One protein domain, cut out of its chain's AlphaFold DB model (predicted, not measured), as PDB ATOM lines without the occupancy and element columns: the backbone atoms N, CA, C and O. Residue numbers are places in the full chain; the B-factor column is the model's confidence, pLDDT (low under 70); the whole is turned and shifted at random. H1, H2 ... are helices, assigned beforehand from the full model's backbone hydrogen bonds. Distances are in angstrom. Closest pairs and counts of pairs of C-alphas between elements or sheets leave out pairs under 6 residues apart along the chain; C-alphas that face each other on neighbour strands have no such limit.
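This is residues 190 to 292 of the 292 residues of the protein "Cyclin I family member 2" of Canis lupus familiaris (UniProt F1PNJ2). One helix, H4, runs through the core, and four others, H1, H3, H5 and H6, surround it, with H1 and H6 on opposite sides of it and H3 and H5 on the other two. H5 folds back side by side with H4 as a hairpin, the other three cross H4 at larger angles, and the short H2 sits at the far end of H1, away from H6. You have 103 printed residues with six named helices, H1 to H6 in chain order, and no named strand; the class is all helix. The whole is compact and rounded, with a radius of gyration of the C-alphas of 12.8 A and spans of 35 by 27 by 24 A.

Find C-alpha 190 at (196.357, 316.962, 218.566); from there H1 runs 19.7 A to residue 203. H2 is residues 206 to 210, 6.9 A long, and H3, residues 216 to 231, covers 22.2 A. Look next at C-alpha 241, at (189.728, 320.360, 216.358), where H4 begins; it runs 22.7 A to residue 256. H5 is residues 261 to 271, 14.9 A, and H6, residues 275 to 290, runs 22.3 A to C-alpha 290 at (182.828, 316.312, 235.579).

Start at H1 and H4, the two hubs, which touch at a steep tilt of 44 degrees, the same way; their closest C-alphas, of Leu 193 and Ala 245, are 4.9 A apart. H1 and H2 touch only at the corner, and only just, with 3 pairs of C-alphas within 8 A; the closest are those of Val 201 and Val 208, 6.3 A. With residues 223 to 227 alone, H3 touches H4, at a steep tilt of 56 degrees, opposite ways; the closest C-alphas, of Leu 227 and Ile 248, are 7.0 A apart. H4 and H5 form a helical hairpin at a shallow tilt of 12 degrees, with the C-alphas of Thr 250 and Ile 264 closest at 6.5 A. H6 touches H4 about perpendicular, only just, at 70.1 degrees; the closest C-alphas, of Val 247 and Lys 282, are 5.7 A apart. H1 and H6 are apart, and so are H3 and H5. In H1, H3, H4, H5 and H6 every O i to N i+4 pair is within hydrogen-bond range; in H2 it is 0 of 1, beside 2 of 2 O i to N i+3 pairs.

The two C-alphas farthest apart, those of His 206 and His 234, are 35.4 A apart. The printed part has no cut and ends at Leu 292, the chain's last residue. No link is long: H3 to H4, with 9 residues between them, is short, and the other four are tight. The mean pLDDT of the printed part is 88.2, and residue 292 alone is under 70.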
ATOM      1  N   LEU A 190     195.016 317.080 217.996       92.06
ATOM      2  CA  LEU A 190     196.357 316.962 218.566       92.06
ATOM      3  C   LEU A 190     197.363 317.899 217.881       92.06
ATOM      4  O   LEU A 190     198.150 318.534 218.577       92.06
ATOM      5  N   ASP A 191     197.320 318.039 216.554       92.06
ATOM      6  CA  ASP A 191     198.204 318.962 215.831       92.06
ATOM      7  C   ASP A 191     197.995 320.398 216.329       92.06
ATOM      8  O   ASP A 191     198.950 321.064 216.725       92.06
ATOM      9  N   PHE A 192     196.739 320.846 216.428       94.50
ATOM     10  CA  PHE A 192     196.411 322.161 216.985       94.50
ATOM     11  C   PHE A 192     196.891 322.318 218.429       94.50
ATOM     12  O   PHE A 192     197.493 323.335 218.764       94.50
ATOM     13  N   LEU A 193     196.686 321.300 219.267       94.69
ATOM     14  CA  LEU A 193     197.123 321.311 220.661       94.69
ATOM     15  C   LEU A 193     198.642 321.475 220.781       94.69
ATOM     16  O   LEU A 193     199.108 322.297 221.567       94.69
ATOM     17  N   THR A 194     199.416 320.746 219.973       93.50
ATOM     18  CA  THR A 194     200.882 320.872 219.969       93.50
ATOM     19  C   THR A 194     201.353 322.234 219.460       93.50
ATOM     20  O   THR A 194     202.264 322.816 220.047       93.50
ATOM     21  N   ILE A 195     200.712 322.783 218.421       93.31
ATOM     22  CA  ILE A 195     201.056 324.100 217.867       93.31
ATOM     23  C   ILE A 195     200.744 325.209 218.875       93.31
ATOM     24  O   ILE A 195     201.594 326.061 219.131       93.31
ATOM     25  N   PHE A 196     199.554 325.200 219.477       94.56
ATOM     26  CA  PHE A 196     199.168 326.188 220.482       94.56
ATOM     27  C   PHE A 196     200.044 326.102 221.732       94.56
ATOM     28  O   PHE A 196     200.455 327.137 222.248       94.56
ATOM     29  N   HIS A 197     200.386 324.895 222.192       93.06
ATOM     30  CA  HIS A 197     201.314 324.719 223.311       93.06
ATOM     31  C   HIS A 197     202.698 325.298 223.002       93.06
ATOM     32  O   HIS A 197     203.240 326.054 223.807       93.06
ATOM     33  N   ALA A 198     203.236 325.032 221.809       92.12
ATOM     34  CA  ALA A 198     204.509 325.601 221.378       92.12
ATOM     35  C   ALA A 198     204.459 327.138 221.298       92.12
ATOM     36  O   ALA A 198     205.372 327.803 221.783       92.12
ATOM     37  N   LEU A 199     203.380 327.708 220.746       92.56
ATOM     38  CA  LEU A 199     203.167 329.160 220.712       92.56
ATOM     39  C   LEU A 199     203.100 329.764 222.121       92.56
ATOM     40  O   LEU A 199     203.676 330.823 222.352       92.56
ATOM     41  N   LEU A 200     202.455 329.083 223.070       90.88
ATOM     42  CA  LEU A 200     202.391 329.533 224.460       90.88
ATOM     43  C   LEU A 200     203.752 329.536 225.138       90.88
ATOM     44  O   LEU A 200     204.120 330.524 225.763       90.88
ATOM     45  N   VAL A 201     204.498 328.441 225.007       89.88
ATOM     46  CA  VAL A 201     205.826 328.306 225.613       89.88
ATOM     47  C   VAL A 201     206.801 329.347 225.055       89.88
ATOM     48  O   VAL A 201     207.629 329.863 225.803       89.88
ATOM     49  N   LEU A 202     206.691 329.685 223.765       89.56
ATOM     50  CA  LEU A 202     207.520 330.714 223.132       89.56
ATOM     51  C   LEU A 202     207.092 332.138 223.504       89.56
ATOM     52  O   LEU A 202     207.948 332.962 223.816       89.56
ATOM     53  N   GLY A 203     205.789 332.432 223.463       87.25
ATOM     54  CA  GLY A 203     205.260 333.773 223.725       87.25
ATOM     55  C   GLY A 203     205.273 334.155 225.204       87.25
ATOM     56  O   GLY A 203     205.433 335.326 225.542       87.25
ATOM     57  N   TRP A 204     205.155 333.167 226.093       87.69
ATOM     58  CA  TRP A 204     205.104 333.357 227.541       87.69
ATOM     59  C   TRP A 204     206.004 332.348 228.264       87.69
ATOM     60  O   TRP A 204     205.512 331.392 228.871       87.69
ATOM     61  N   PRO A 205     207.332 332.567 228.275       83.44
ATOM     62  CA  PRO A 205     208.284 331.644 228.897       83.44
ATOM     63  C   PRO A 205     208.008 331.374 230.383       83.44
ATOM     64  O   PRO A 205     208.260 330.273 230.863       83.44
ATOM     65  N   HIS A 206     207.413 332.334 231.103       83.81
ATOM     66  CA  HIS A 206     207.004 332.161 232.501       83.81
ATOM     67  C   HIS A 206     205.989 331.021 232.696       83.81
ATOM     68  O   HIS A 206     205.910 330.444 233.775       83.81
ATOM     69  N   VAL A 207     205.220 330.651 231.660       82.25
ATOM     70  CA  VAL A 207     204.288 329.516 231.723       82.25
ATOM     71  C   VAL A 207     205.058 328.227 231.982       82.25
ATOM     72  O   VAL A 207     204.582 327.402 232.755       82.25
ATOM     73  N   VAL A 208     206.266 328.079 231.421       81.31
ATOM     74  CA  VAL A 208     207.130 326.900 231.613       81.31
ATOM     75  C   VAL A 208     207.440 326.666 233.089       81.31
ATOM     76  O   VAL A 208     207.449 325.523 233.546       81.31
ATOM     77  N   GLU A 209     207.647 327.742 233.850       81.94
ATOM     78  CA  GLU A 209     207.942 327.666 235.283       81.94
ATOM     79  C   GLU A 209     206.746 327.194 236.113       81.94
ATOM     80  O   GLU A 209     206.944 326.581 237.166       81.94
ATOM     81  N   LEU A 210     205.532 327.454 235.618       81.38
ATOM     82  CA  LEU A 210     204.259 327.076 236.227       81.38
ATOM     83  C   LEU A 210     203.801 325.669 235.810       81.38
ATOM     84  O   LEU A 210     202.902 325.106 236.437       81.38
ATOM     85  N   LEU A 211     204.404 325.076 234.771       81.75
ATOM     86  CA  LEU A 211     204.005 323.756 234.285       81.75
ATOM     87  C   LEU A 211     204.246 322.660 235.332       81.75
ATOM     88  O   LEU A 211     205.254 322.689 236.050       81.75
ATOM     89  N   PRO A 212     203.397 321.613 235.363       74.56
ATOM     90  CA  PRO A 212     203.653 320.425 236.166       74.56
ATOM     91  C   PRO A 212     205.059 319.873 235.895       74.56
ATOM     92  O   PRO A 212     205.416 319.569 234.757       74.56
ATOM     93  N   GLN A 213     205.871 319.767 236.951       75.31
ATOM     94  CA  GLN A 213     207.258 319.280 236.892       75.31
ATOM     95  C   GLN A 213     208.191 320.090 235.967       75.31
ATOM     96  O   GLN A 213     209.267 319.602 235.622       75.31
ATOM     97  N   ARG A 214     207.797 321.308 235.555       79.00
ATOM     98  CA  ARG A 214     208.530 322.170 234.604       79.00
ATOM     99  C   ARG A 214     208.939 321.451 233.318       79.00
ATOM    100  O   ARG A 214     209.963 321.765 232.715       79.00
ATOM    101  N   ASN A 215     208.153 320.457 232.907       84.44
ATOM    102  CA  ASN A 215     208.467 319.622 231.761       84.44
ATOM    103  C   ASN A 215     207.398 319.800 230.670       84.44
ATOM    104  O   ASN A 215     206.334 319.176 230.746       84.44
ATOM    105  N   PRO A 216     207.687 320.599 229.624       84.81
ATOM    106  CA  PRO A 216     206.786 320.812 228.494       84.81
ATOM    107  C   PRO A 216     206.280 319.515 227.854       84.81
ATOM    108  O   PRO A 216     205.115 319.430 227.477       84.81
ATOM    109  N   SER A 217     207.117 318.477 227.771       86.50
ATOM    110  CA  SER A 217     206.734 317.210 227.135       86.50
ATOM    111  C   SER A 217     205.724 316.409 227.962       86.50
ATOM    112  O   SER A 217     204.754 315.886 227.413       86.50
ATOM    113  N   LEU A 218     205.896 316.371 229.287       86.62
ATOM    114  CA  LEU A 218     204.923 315.754 230.194       86.62
ATOM    115  C   LEU A 218     203.613 316.540 230.209       86.62
ATOM    116  O   LEU A 218     202.535 315.946 230.269       86.62
ATOM    117  N   HIS A 219     203.701 317.865 230.099       90.12
ATOM    118  CA  HIS A 219     202.526 318.721 230.018       90.12
ATOM    119  C   HIS A 219     201.712 318.451 228.751       90.12
ATOM    120  O   HIS A 219     200.522 318.153 228.849       90.12
ATOM    121  N   VAL A 220     202.358 318.421 227.581       90.44
ATOM    122  CA  VAL A 220     201.703 318.052 226.314       90.44
ATOM    123  C   VAL A 220     201.096 316.653 226.390       90.44
ATOM    124  O   VAL A 220     199.979 316.453 225.915       90.44
ATOM    125  N   ALA A 221     201.771 315.685 227.017       89.00
ATOM    126  CA  ALA A 221     201.230 314.337 227.193       89.00
ATOM    127  C   ALA A 221     199.959 314.320 228.067       89.00
ATOM    128  O   ALA A 221     199.000 313.616 227.744       89.00
ATOM    129  N   SER A 222     199.925 315.120 229.138       90.38
ATOM    130  CA  SER A 222     198.741 315.286 229.992       90.38
ATOM    131  C   SER A 222     197.573 315.904 229.221       90.38
ATOM    132  O   SER A 222     196.476 315.345 229.195       90.38
ATOM    133  N   LEU A 223     197.827 317.008 228.514       92.00
ATOM    134  CA  LEU A 223     196.823 317.689 227.691       92.00
ATOM    135  C   LEU A 223     196.310 316.797 226.554       92.00
ATOM    136  O   LEU A 223     195.114 316.766 226.268       92.00
ATOM    137  N   THR A 224     197.194 316.003 225.950       91.31
ATOM    138  CA  THR A 224     196.833 315.014 224.930       91.31
ATOM    139  C   THR A 224     195.873 313.967 225.490       91.31
ATOM    140  O   THR A 224     194.891 313.626 224.834       91.31
ATOM    141  N   ARG A 225     196.106 313.482 226.714       89.19
ATOM    142  CA  ARG A 225     195.200 312.530 227.368       89.19
ATOM    143  C   ARG A 225     193.821 313.146 227.601       89.19
ATOM    144  O   ARG A 225     192.808 312.522 227.289       89.19
ATOM    145  N   GLN A 226     193.777 314.383 228.092       90.44
ATOM    146  CA  GLN A 226     192.527 315.120 228.286       90.44
ATOM    147  C   GLN A 226     191.772 315.317 226.962       90.44
ATOM    148  O   GLN A 226     190.561 315.098 226.908       90.44
ATOM    149  N   LEU A 227     192.486 315.632 225.879       91.19
ATOM    150  CA  LEU A 227     191.924 315.726 224.532       91.19
ATOM    151  C   LEU A 227     191.297 314.410 224.074       91.19
ATOM    152  O   LEU A 227     190.166 314.411 223.595       91.19
ATOM    153  N   GLN A 228     191.975 313.282 224.269       86.94
ATOM    154  CA  GLN A 228     191.429 311.973 223.905       86.94
ATOM    155  C   GLN A 228     190.159 311.639 224.693       86.94
ATOM    156  O   GLN A 228     189.194 311.139 224.113       86.94
ATOM    157  N   HIS A 229     190.123 311.951 225.993       85.56
ATOM    158  CA  HIS A 229     188.912 311.787 226.799       85.56
ATOM    159  C   HIS A 229     187.762 312.660 226.289       85.56
ATOM    160  O   HIS A 229     186.622 312.197 226.249       85.56
ATOM    161  N   CYS A 230     188.051 313.887 225.852       87.69
ATOM    162  CA  CYS A 230     187.065 314.768 225.231       87.69
ATOM    163  C   CYS A 230     186.567 314.211 223.889       87.69
ATOM    164  O   CYS A 230     185.367 314.195 223.637       87.69
ATOM    165  N   MET A 231     187.457 313.675 223.052       83.94
ATOM    166  CA  MET A 231     187.087 313.058 221.771       83.94
ATOM    167  C   MET A 231     186.251 311.776 221.932       83.94
ATOM    168  O   MET A 231     185.553 311.386 221.000       83.94
ATOM    169  N   ALA A 232     186.263 311.139 223.107       82.25
ATOM    170  CA  ALA A 232     185.328 310.061 223.441       82.25
ATOM    171  C   ALA A 232     183.891 310.564 223.694       82.25
ATOM    172  O   ALA A 232     182.943 309.778 223.693       82.25
ATOM    173  N   GLY A 233     183.708 311.869 223.916       79.12
ATOM    174  CA  GLY A 233     182.409 312.507 224.081       79.12
ATOM    175  C   GLY A 233     181.765 312.827 222.734       79.12
ATOM    176  O   GLY A 233     182.176 313.754 222.044       79.12
ATOM    177  N   HIS A 234     180.687 312.120 222.387       75.00
ATOM    178  CA  HIS A 234     179.954 312.322 221.127       75.00
ATOM    179  C   HIS A 234     179.553 313.786 220.859       75.00
ATOM    180  O   HIS A 234     179.617 314.249 219.725       75.00
ATOM    181  N   GLN A 235     179.147 314.527 221.895       77.50
ATOM    182  CA  GLN A 235     178.770 315.940 221.764       77.50
ATOM    183  C   GLN A 235     179.956 316.832 221.389       77.50
ATOM    184  O   GLN A 235     179.768 317.838 220.721       77.50
ATOM    185  N   LEU A 236     181.176 316.462 221.781       83.31
ATOM    186  CA  LEU A 236     182.377 317.252 221.514       83.31
ATOM    187  C   LEU A 236     182.895 317.056 220.083       83.31
ATOM    188  O   LEU A 236     183.587 317.926 219.561       83.31
ATOM    189  N   LEU A 237     182.473 315.983 219.403       77.44
ATOM    190  CA  LEU A 237     182.781 315.738 217.990       77.44
ATOM    191  C   LEU A 237     182.142 316.758 217.033       77.44
ATOM    192  O   LEU A 237     182.511 316.799 215.863       77.44
ATOM    193  N   GLN A 238     181.195 317.575 217.507       80.25
ATOM    194  CA  GLN A 238     180.566 318.635 216.712       80.25
ATOM    195  C   GLN A 238     181.413 319.916 216.621       80.25
ATOM    196  O   GLN A 238     181.036 320.841 215.901       80.25
ATOM    197  N   PHE A 239     182.521 320.000 217.365       86.12
ATOM    198  CA  PHE A 239     183.421 321.150 217.352       86.12
ATOM    199  C   PHE A 239     184.652 320.880 216.499       86.12
ATOM    200  O   PHE A 239     185.160 319.760 216.440       86.12
ATOM    201  N   LYS A 240     185.161 321.949 215.885       88.75
ATOM    202  CA  LYS A 240     186.452 321.944 215.199       88.75
ATOM    203  C   LYS A 240     187.562 321.490 216.149       88.75
ATOM    204  O   LYS A 240     187.539 321.802 217.343       88.75
ATOM    205  N   GLY A 241     188.558 320.796 215.606       89.75
ATOM    206  CA  GLY A 241     189.728 320.360 216.358       89.75
ATOM    207  C   GLY A 241     190.520 321.535 216.919       89.75
ATOM    208  O   GLY A 241     190.972 321.462 218.060       89.75
ATOM    209  N   SER A 242     190.601 322.638 216.170       92.69
ATOM    210  CA  SER A 242     191.193 323.897 216.640       92.69
ATOM    211  C   SER A 242     190.471 324.459 217.869       92.69
ATOM    212  O   SER A 242     191.114 324.818 218.855       92.69
ATOM    213  N   THR A 243     189.135 324.477 217.862       92.88
ATOM    214  CA  THR A 243     188.326 324.940 218.998       92.88
ATOM    215  C   THR A 243     188.507 324.037 220.216       92.88
ATOM    216  O   THR A 243     188.763 324.539 221.307       92.88
ATOM    217  N   LEU A 244     188.438 322.713 220.040       92.50
ATOM    218  CA  LEU A 244     188.578 321.761 221.143       92.50
ATOM    219  C   LEU A 244     189.971 321.829 221.791       92.50
ATOM    220  O   LEU A 244     190.086 321.859 223.016       92.50
ATOM    221  N   ALA A 245     191.027 321.904 220.978       94.88
ATOM    222  CA  ALA A 245     192.395 322.061 221.461       94.88
ATOM    223  C   ALA A 245     192.584 323.369 222.245       94.88
ATOM    224  O   ALA A 245     193.210 323.371 223.307       94.88
ATOM    225  N   LEU A 246     192.007 324.469 221.750       94.75
ATOM    226  CA  LEU A 246     192.093 325.771 222.402       94.75
ATOM    227  C   LEU A 246     191.340 325.801 223.737       94.75
ATOM    228  O   LEU A 246     191.849 326.371 224.699       94.75
ATOM    229  N   VAL A 247     190.177 325.148 223.837       95.31
ATOM    230  CA  VAL A 247     189.443 324.999 225.107       95.31
ATOM    231  C   VAL A 247     190.274 324.247 226.143       95.31
ATOM    232  O   VAL A 247     190.367 324.693 227.283       95.31
ATOM    233  N   ILE A 248     190.911 323.138 225.763       94.56
ATOM    234  CA  ILE A 248     191.739 322.345 226.685       94.56
ATOM    235  C   ILE A 248     192.905 323.177 227.222       94.56
ATOM    236  O   ILE A 248     193.176 323.171 228.419       94.56
ATOM    237  N   ILE A 249     193.554 323.942 226.346       93.81
ATOM    238  CA  ILE A 249     194.612 324.876 226.734       93.81
ATOM    239  C   ILE A 249     194.083 326.002 227.627       93.81
ATOM    240  O   ILE A 249     194.742 326.366 228.596       93.81
ATOM    241  N   THR A 250     192.893 326.529 227.332       94.00
ATOM    242  CA  THR A 250     192.245 327.580 228.132       94.00
ATOM    243  C   THR A 250     191.990 327.103 229.557       94.00
ATOM    244  O   THR A 250     192.411 327.767 230.499       94.00
ATOM    245  N   LEU A 251     191.386 325.922 229.716       92.88
ATOM    246  CA  LEU A 251     191.126 325.319 231.027       92.88
ATOM    247  C   LEU A 251     192.412 325.100 231.829       92.88
ATOM    248  O   LEU A 251     192.434 325.287 233.044       92.88
ATOM    249  N   GLU A 252     193.495 324.716 231.155       91.19
ATOM    250  CA  GLU A 252     194.776 324.534 231.824       91.19
ATOM    251  C   GLU A 252     195.419 325.869 232.225       91.19
ATOM    252  O   GLU A 252     195.925 325.984 233.339       91.19
ATOM    253  N   LEU A 253     195.385 326.899 231.376       90.44
ATOM    254  CA  LEU A 253     195.937 328.210 231.735       90.44
ATOM    255  C   LEU A 253     195.158 328.883 232.867       90.44
ATOM    256  O   LEU A 253     195.787 329.452 233.756       90.44
ATOM    257  N   GLU A 254     193.830 328.756 232.886       92.12
ATOM    258  CA  GLU A 254     192.977 329.229 233.987       92.12
ATOM    259  C   GLU A 254     193.381 328.627 235.338       92.12
ATOM    260  O   GLU A 254     193.286 329.283 236.374       92.12
ATOM    261  N   ARG A 255     193.867 327.381 235.328       88.75
ATOM    262  CA  ARG A 255     194.357 326.686 236.522       88.75
ATOM    263  C   ARG A 255     195.765 327.127 236.929       88.75
ATOM    264  O   ARG A 255     196.109 327.041 238.107       88.75
ATOM    265  N   LEU A 256     196.596 327.523 235.966       87.00
ATOM    266  CA  LEU A 256     198.021 327.787 236.176       87.00
ATOM    267  C   LEU A 256     198.337 329.247 236.510       87.00
ATOM    268  O   LEU A 256     199.275 329.489 237.268       87.00
ATOM    269  N   MET A 257     197.609 330.215 235.947       85.19
ATOM    270  CA  MET A 257     197.945 331.633 236.094       85.19
ATOM    271  C   MET A 257     196.714 332.554 236.108       85.19
ATOM    272  O   MET A 257     195.770 332.311 235.362       85.19
ATOM    273  N   PRO A 258     196.728 333.652 236.892       83.44
ATOM    274  CA  PRO A 258     195.622 334.612 236.941       83.44
ATOM    275  C   PRO A 258     195.490 335.459 235.660       83.44
ATOM    276  O   PRO A 258     194.375 335.781 235.262       83.44
ATOM    277  N   ASP A 259     196.594 335.749 234.963       86.44
ATOM    278  CA  ASP A 259     196.617 336.579 233.741       86.44
ATOM    279  C   ASP A 259     196.415 335.770 232.439       86.44
ATOM    280  O   ASP A 259     196.920 336.126 231.370       86.44
ATOM    281  N   TRP A 260     195.688 334.651 232.510       89.31
ATOM    282  CA  TRP A 260     195.472 333.719 231.393       89.31
ATOM    283  C   TRP A 260     194.756 334.350 230.184       89.31
ATOM    284  O   TRP A 260     194.915 333.884 229.054       89.31
ATOM    285  N   CYS A 261     194.000 335.435 230.391       89.56
ATOM    286  CA  CYS A 261     193.230 336.112 229.346       89.56
ATOM    287  C   CYS A 261     194.101 336.607 228.181       89.56
ATOM    288  O   CYS A 261     193.670 336.550 227.028       89.56
ATOM    289  N   THR A 262     195.316 337.091 228.458       91.75
ATOM    290  CA  THR A 262     196.198 337.674 227.432       91.75
ATOM    291  C   THR A 262     196.739 336.608 226.469       91.75
ATOM    292  O   THR A 262     196.514 336.760 225.263       91.75
ATOM    293  N   PRO A 263     197.357 335.502 226.944       91.19
ATOM    294  CA  PRO A 263     197.733 334.387 226.076       91.19
ATOM    295  C   PRO A 263     196.558 333.808 225.282       91.19
ATOM    296  O   PRO A 263     196.675 333.558 224.083       91.19
ATOM    297  N   ILE A 264     195.393 333.641 225.920       92.31
ATOM    298  CA  ILE A 264     194.213 333.084 225.248       92.31
ATOM    299  C   ILE A 264     193.660 334.033 224.183       92.31
ATOM    300  O   ILE A 264     193.297 333.577 223.101       92.31
ATOM    301  N   SER A 265     193.641 335.346 224.428       91.50
ATOM    302  CA  SER A 265     193.214 336.326 223.423       91.50
ATOM    303  C   SER A 265     194.125 336.324 222.192       91.50
ATOM    304  O   SER A 265     193.632 336.413 221.065       91.50
ATOM    305  N   ASP A 266     195.440 336.191 222.379       92.44
ATOM    306  CA  ASP A 266     196.385 336.080 221.265       92.44
ATOM    307  C   ASP A 266     196.178 334.785 220.462       92.44
ATOM    308  O   ASP A 266     196.048 334.828 219.235       92.44
ATOM    309  N   LEU A 267     196.044 333.644 221.148       92.94
ATOM    310  CA  LEU A 267     195.756 332.368 220.495       92.94
ATOM    311  C   LEU A 267     194.416 332.381 219.753       92.94
ATOM    312  O   LEU A 267     194.347 331.878 218.636       92.94
ATOM    313  N   LEU A 268     193.366 332.984 220.322       92.56
ATOM    314  CA  LEU A 268     192.060 333.131 219.673       92.56
ATOM    315  C   LEU A 268     192.164 333.903 218.356       92.56
ATOM    316  O   LEU A 268     191.617 333.467 217.341       92.56
ATOM    317  N   LYS A 269     192.908 335.017 218.354       92.44
ATOM    318  CA  LYS A 269     193.162 335.815 217.144       92.44
ATOM    319  C   LYS A 269     193.911 334.999 216.093       92.44
ATOM    320  O   LYS A 269     193.511 334.994 214.931       92.44
ATOM    321  N   LYS A 270     194.960 334.277 216.497       92.00
ATOM    322  CA  LYS A 270     195.746 333.409 215.605       92.00
ATOM    323  C   LYS A 270     194.922 332.236 215.053       92.00
ATOM    324  O   LYS A 270     195.081 331.880 213.886       92.00
ATOM    325  N   ALA A 271     194.038 331.661 215.870       90.12
ATOM    326  CA  ALA A 271     193.177 330.529 215.526       90.12
ATOM    327  C   ALA A 271     191.923 330.920 214.724       90.12
ATOM    328  O   ALA A 271     191.272 330.044 214.159       90.12
ATOM    329  N   GLN A 272     191.574 332.211 214.678       89.88
ATOM    330  CA  GLN A 272     190.338 332.719 214.071       89.88
ATOM    331  C   GLN A 272     189.071 332.059 214.659       89.88
ATOM    332  O   GLN A 272     188.084 331.825 213.959       89.88
ATOM    333  N   VAL A 273     189.102 331.731 215.956       86.94
ATOM    334  CA  VAL A 273     187.977 331.118 216.681       86.94
ATOM    335  C   VAL A 273     187.195 332.215 217.401       86.94
ATOM    336  O   VAL A 273     187.777 333.060 218.078       86.94
ATOM    337  N   SER A 274     185.867 332.208 217.258       88.31
ATOM    338  CA  SER A 274     185.002 333.163 217.963       88.31
ATOM    339  C   SER A 274     184.916 332.844 219.459       88.31
ATOM    340  O   SER A 274     184.918 331.681 219.866       88.31
ATOM    341  N   THR A 275     184.799 333.881 220.287       88.12
ATOM    342  CA  THR A 275     184.649 333.743 221.743       88.12
ATOM    343  C   THR A 275     183.381 332.982 222.130       88.12
ATOM    344  O   THR A 275     183.420 332.197 223.069       88.12
ATOM    345  N   GLU A 276     182.293 333.142 221.372       87.75
ATOM    346  CA  GLU A 276     181.026 332.423 221.577       87.75
ATOM    347  C   GLU A 276     181.162 330.912 221.329       87.75
ATOM    348  O   GLU A 276     180.659 330.089 222.096       87.75
ATOM    349  N   GLN A 277     181.882 330.516 220.272       86.12
ATOM    350  CA  GLN A 277     182.159 329.100 220.009       86.12
ATOM    351  C   GLN A 277     183.070 328.501 221.077       86.12
ATOM    352  O   GLN A 277     182.872 327.349 221.469       86.12
ATOM    353  N   LEU A 278     184.049 329.277 221.555       89.94
ATOM    354  CA  LEU A 278     184.925 328.855 222.641       89.94
ATOM    355  C   LEU A 278     184.131 328.645 223.935       89.94
ATOM    356  O   LEU A 278     184.275 327.591 224.548       89.94
ATOM    357  N   SER A 279     183.284 329.598 224.338       90.19
ATOM    358  CA  SER A 279     182.508 329.503 225.581       90.19
ATOM    359  C   SER A 279     181.545 328.319 225.554       90.19
ATOM    360  O   SER A 279     181.525 327.526 226.492       90.19
ATOM    361  N   HIS A 280     180.828 328.126 224.444       90.31
ATOM    362  CA  HIS A 280     179.920 326.992 224.298       90.31
ATOM    363  C   HIS A 280     180.656 325.642 224.333       90.31
ATOM    364  O   HIS A 280     180.216 324.698 224.993       90.31
ATOM    365  N   CYS A 281     181.800 325.536 223.649       90.38
ATOM    366  CA  CYS A 281     182.618 324.325 223.680       90.38
ATOM    367  C   CYS A 281     183.184 324.067 225.085       90.38
ATOM    368  O   CYS A 281     183.146 322.934 225.564       90.38
ATOM    369  N   LYS A 282     183.642 325.119 225.772       93.44
ATOM    370  CA  LYS A 282     184.170 325.056 227.138       93.44
ATOM    371  C   LYS A 282     183.148 324.492 228.122       93.44
ATOM    372  O   LYS A 282     183.481 323.557 228.846       93.44
ATOM    373  N   GLU A 283     181.911 324.980 228.101       92.12
ATOM    374  CA  GLU A 283     180.838 324.475 228.970       92.12
ATOM    375  C   GLU A 283     180.612 322.966 228.796       92.12
ATOM    376  O   GLU A 283     180.517 322.229 229.779       92.12
ATOM    377  N   LEU A 284     180.576 322.485 227.550       89.00
ATOM    378  CA  LEU A 284     180.387 321.062 227.264       89.00
ATOM    379  C   LEU A 284     181.602 320.216 227.659       89.00
ATOM    380  O   LEU A 284     181.429 319.096 228.143       89.00
ATOM    381  N   VAL A 285     182.822 320.733 227.485       91.19
ATOM    382  CA  VAL A 285     184.044 320.052 227.939       91.19
ATOM    383  C   VAL A 285     184.053 319.934 229.460       91.19
ATOM    384  O   VAL A 285     184.294 318.847 229.977       91.19
ATOM    385  N   GLU A 286     183.735 321.002 230.191       90.81
ATOM    386  CA  GLU A 286     183.657 320.962 231.653       90.81
ATOM    387  C   GLU A 286     182.599 319.975 232.148       90.81
ATOM    388  O   GLU A 286     182.865 319.194 233.060       90.81
ATOM    389  N   GLN A 287     181.411 319.971 231.538       88.31
ATOM    390  CA  GLN A 287     180.358 319.006 231.866       88.31
ATOM    391  C   GLN A 287     180.814 317.566 231.618       88.31
ATOM    392  O   GLN A 287     180.602 316.698 232.465       88.31
ATOM    393  N   HIS A 288     181.472 317.313 230.482       85.75
ATOM    394  CA  HIS A 288     181.996 315.992 230.145       85.75
ATOM    395  C   HIS A 288     183.074 315.547 231.136       85.75
ATOM    396  O   HIS A 288     182.997 314.433 231.647       85.75
ATOM    397  N   LEU A 289     184.022 316.422 231.480       85.44
ATOM    398  CA  LEU A 289     185.091 316.120 232.436       85.44
ATOM    399  C   LEU A 289     184.572 315.889 233.862       85.44
ATOM    400  O   LEU A 289     185.128 315.054 234.562       85.44
ATOM    401  N   ARG A 290     183.494 316.565 234.283       86.00
ATOM    402  CA  ARG A 290     182.828 316.312 235.579       86.00
ATOM    403  C   ARG A 290     182.090 314.970 235.633       86.00
ATOM    404  O   ARG A 290     181.760 314.513 236.719       86.00
ATOM    405  N   SER A 291     181.782 314.379 234.478       78.69
ATOM    406  CA  SER A 291     181.067 313.097 234.363       78.69
ATOM    407  C   SER A 291     181.983 311.870 234.254       78.69
ATOM    408  O   SER A 291     181.490 310.747 234.104       78.69
ATOM    409  N   LEU A 292     183.304 312.087 234.255       68.38
ATOM    410  CA  LEU A 292     184.334 311.044 234.261       68.38
ATOM    411  C   LEU A 292     184.631 310.583 235.687       68.38
ATOM    412  O   LEU A 292     184.847 309.359 235.821       68.38
TER     413      LEU A 292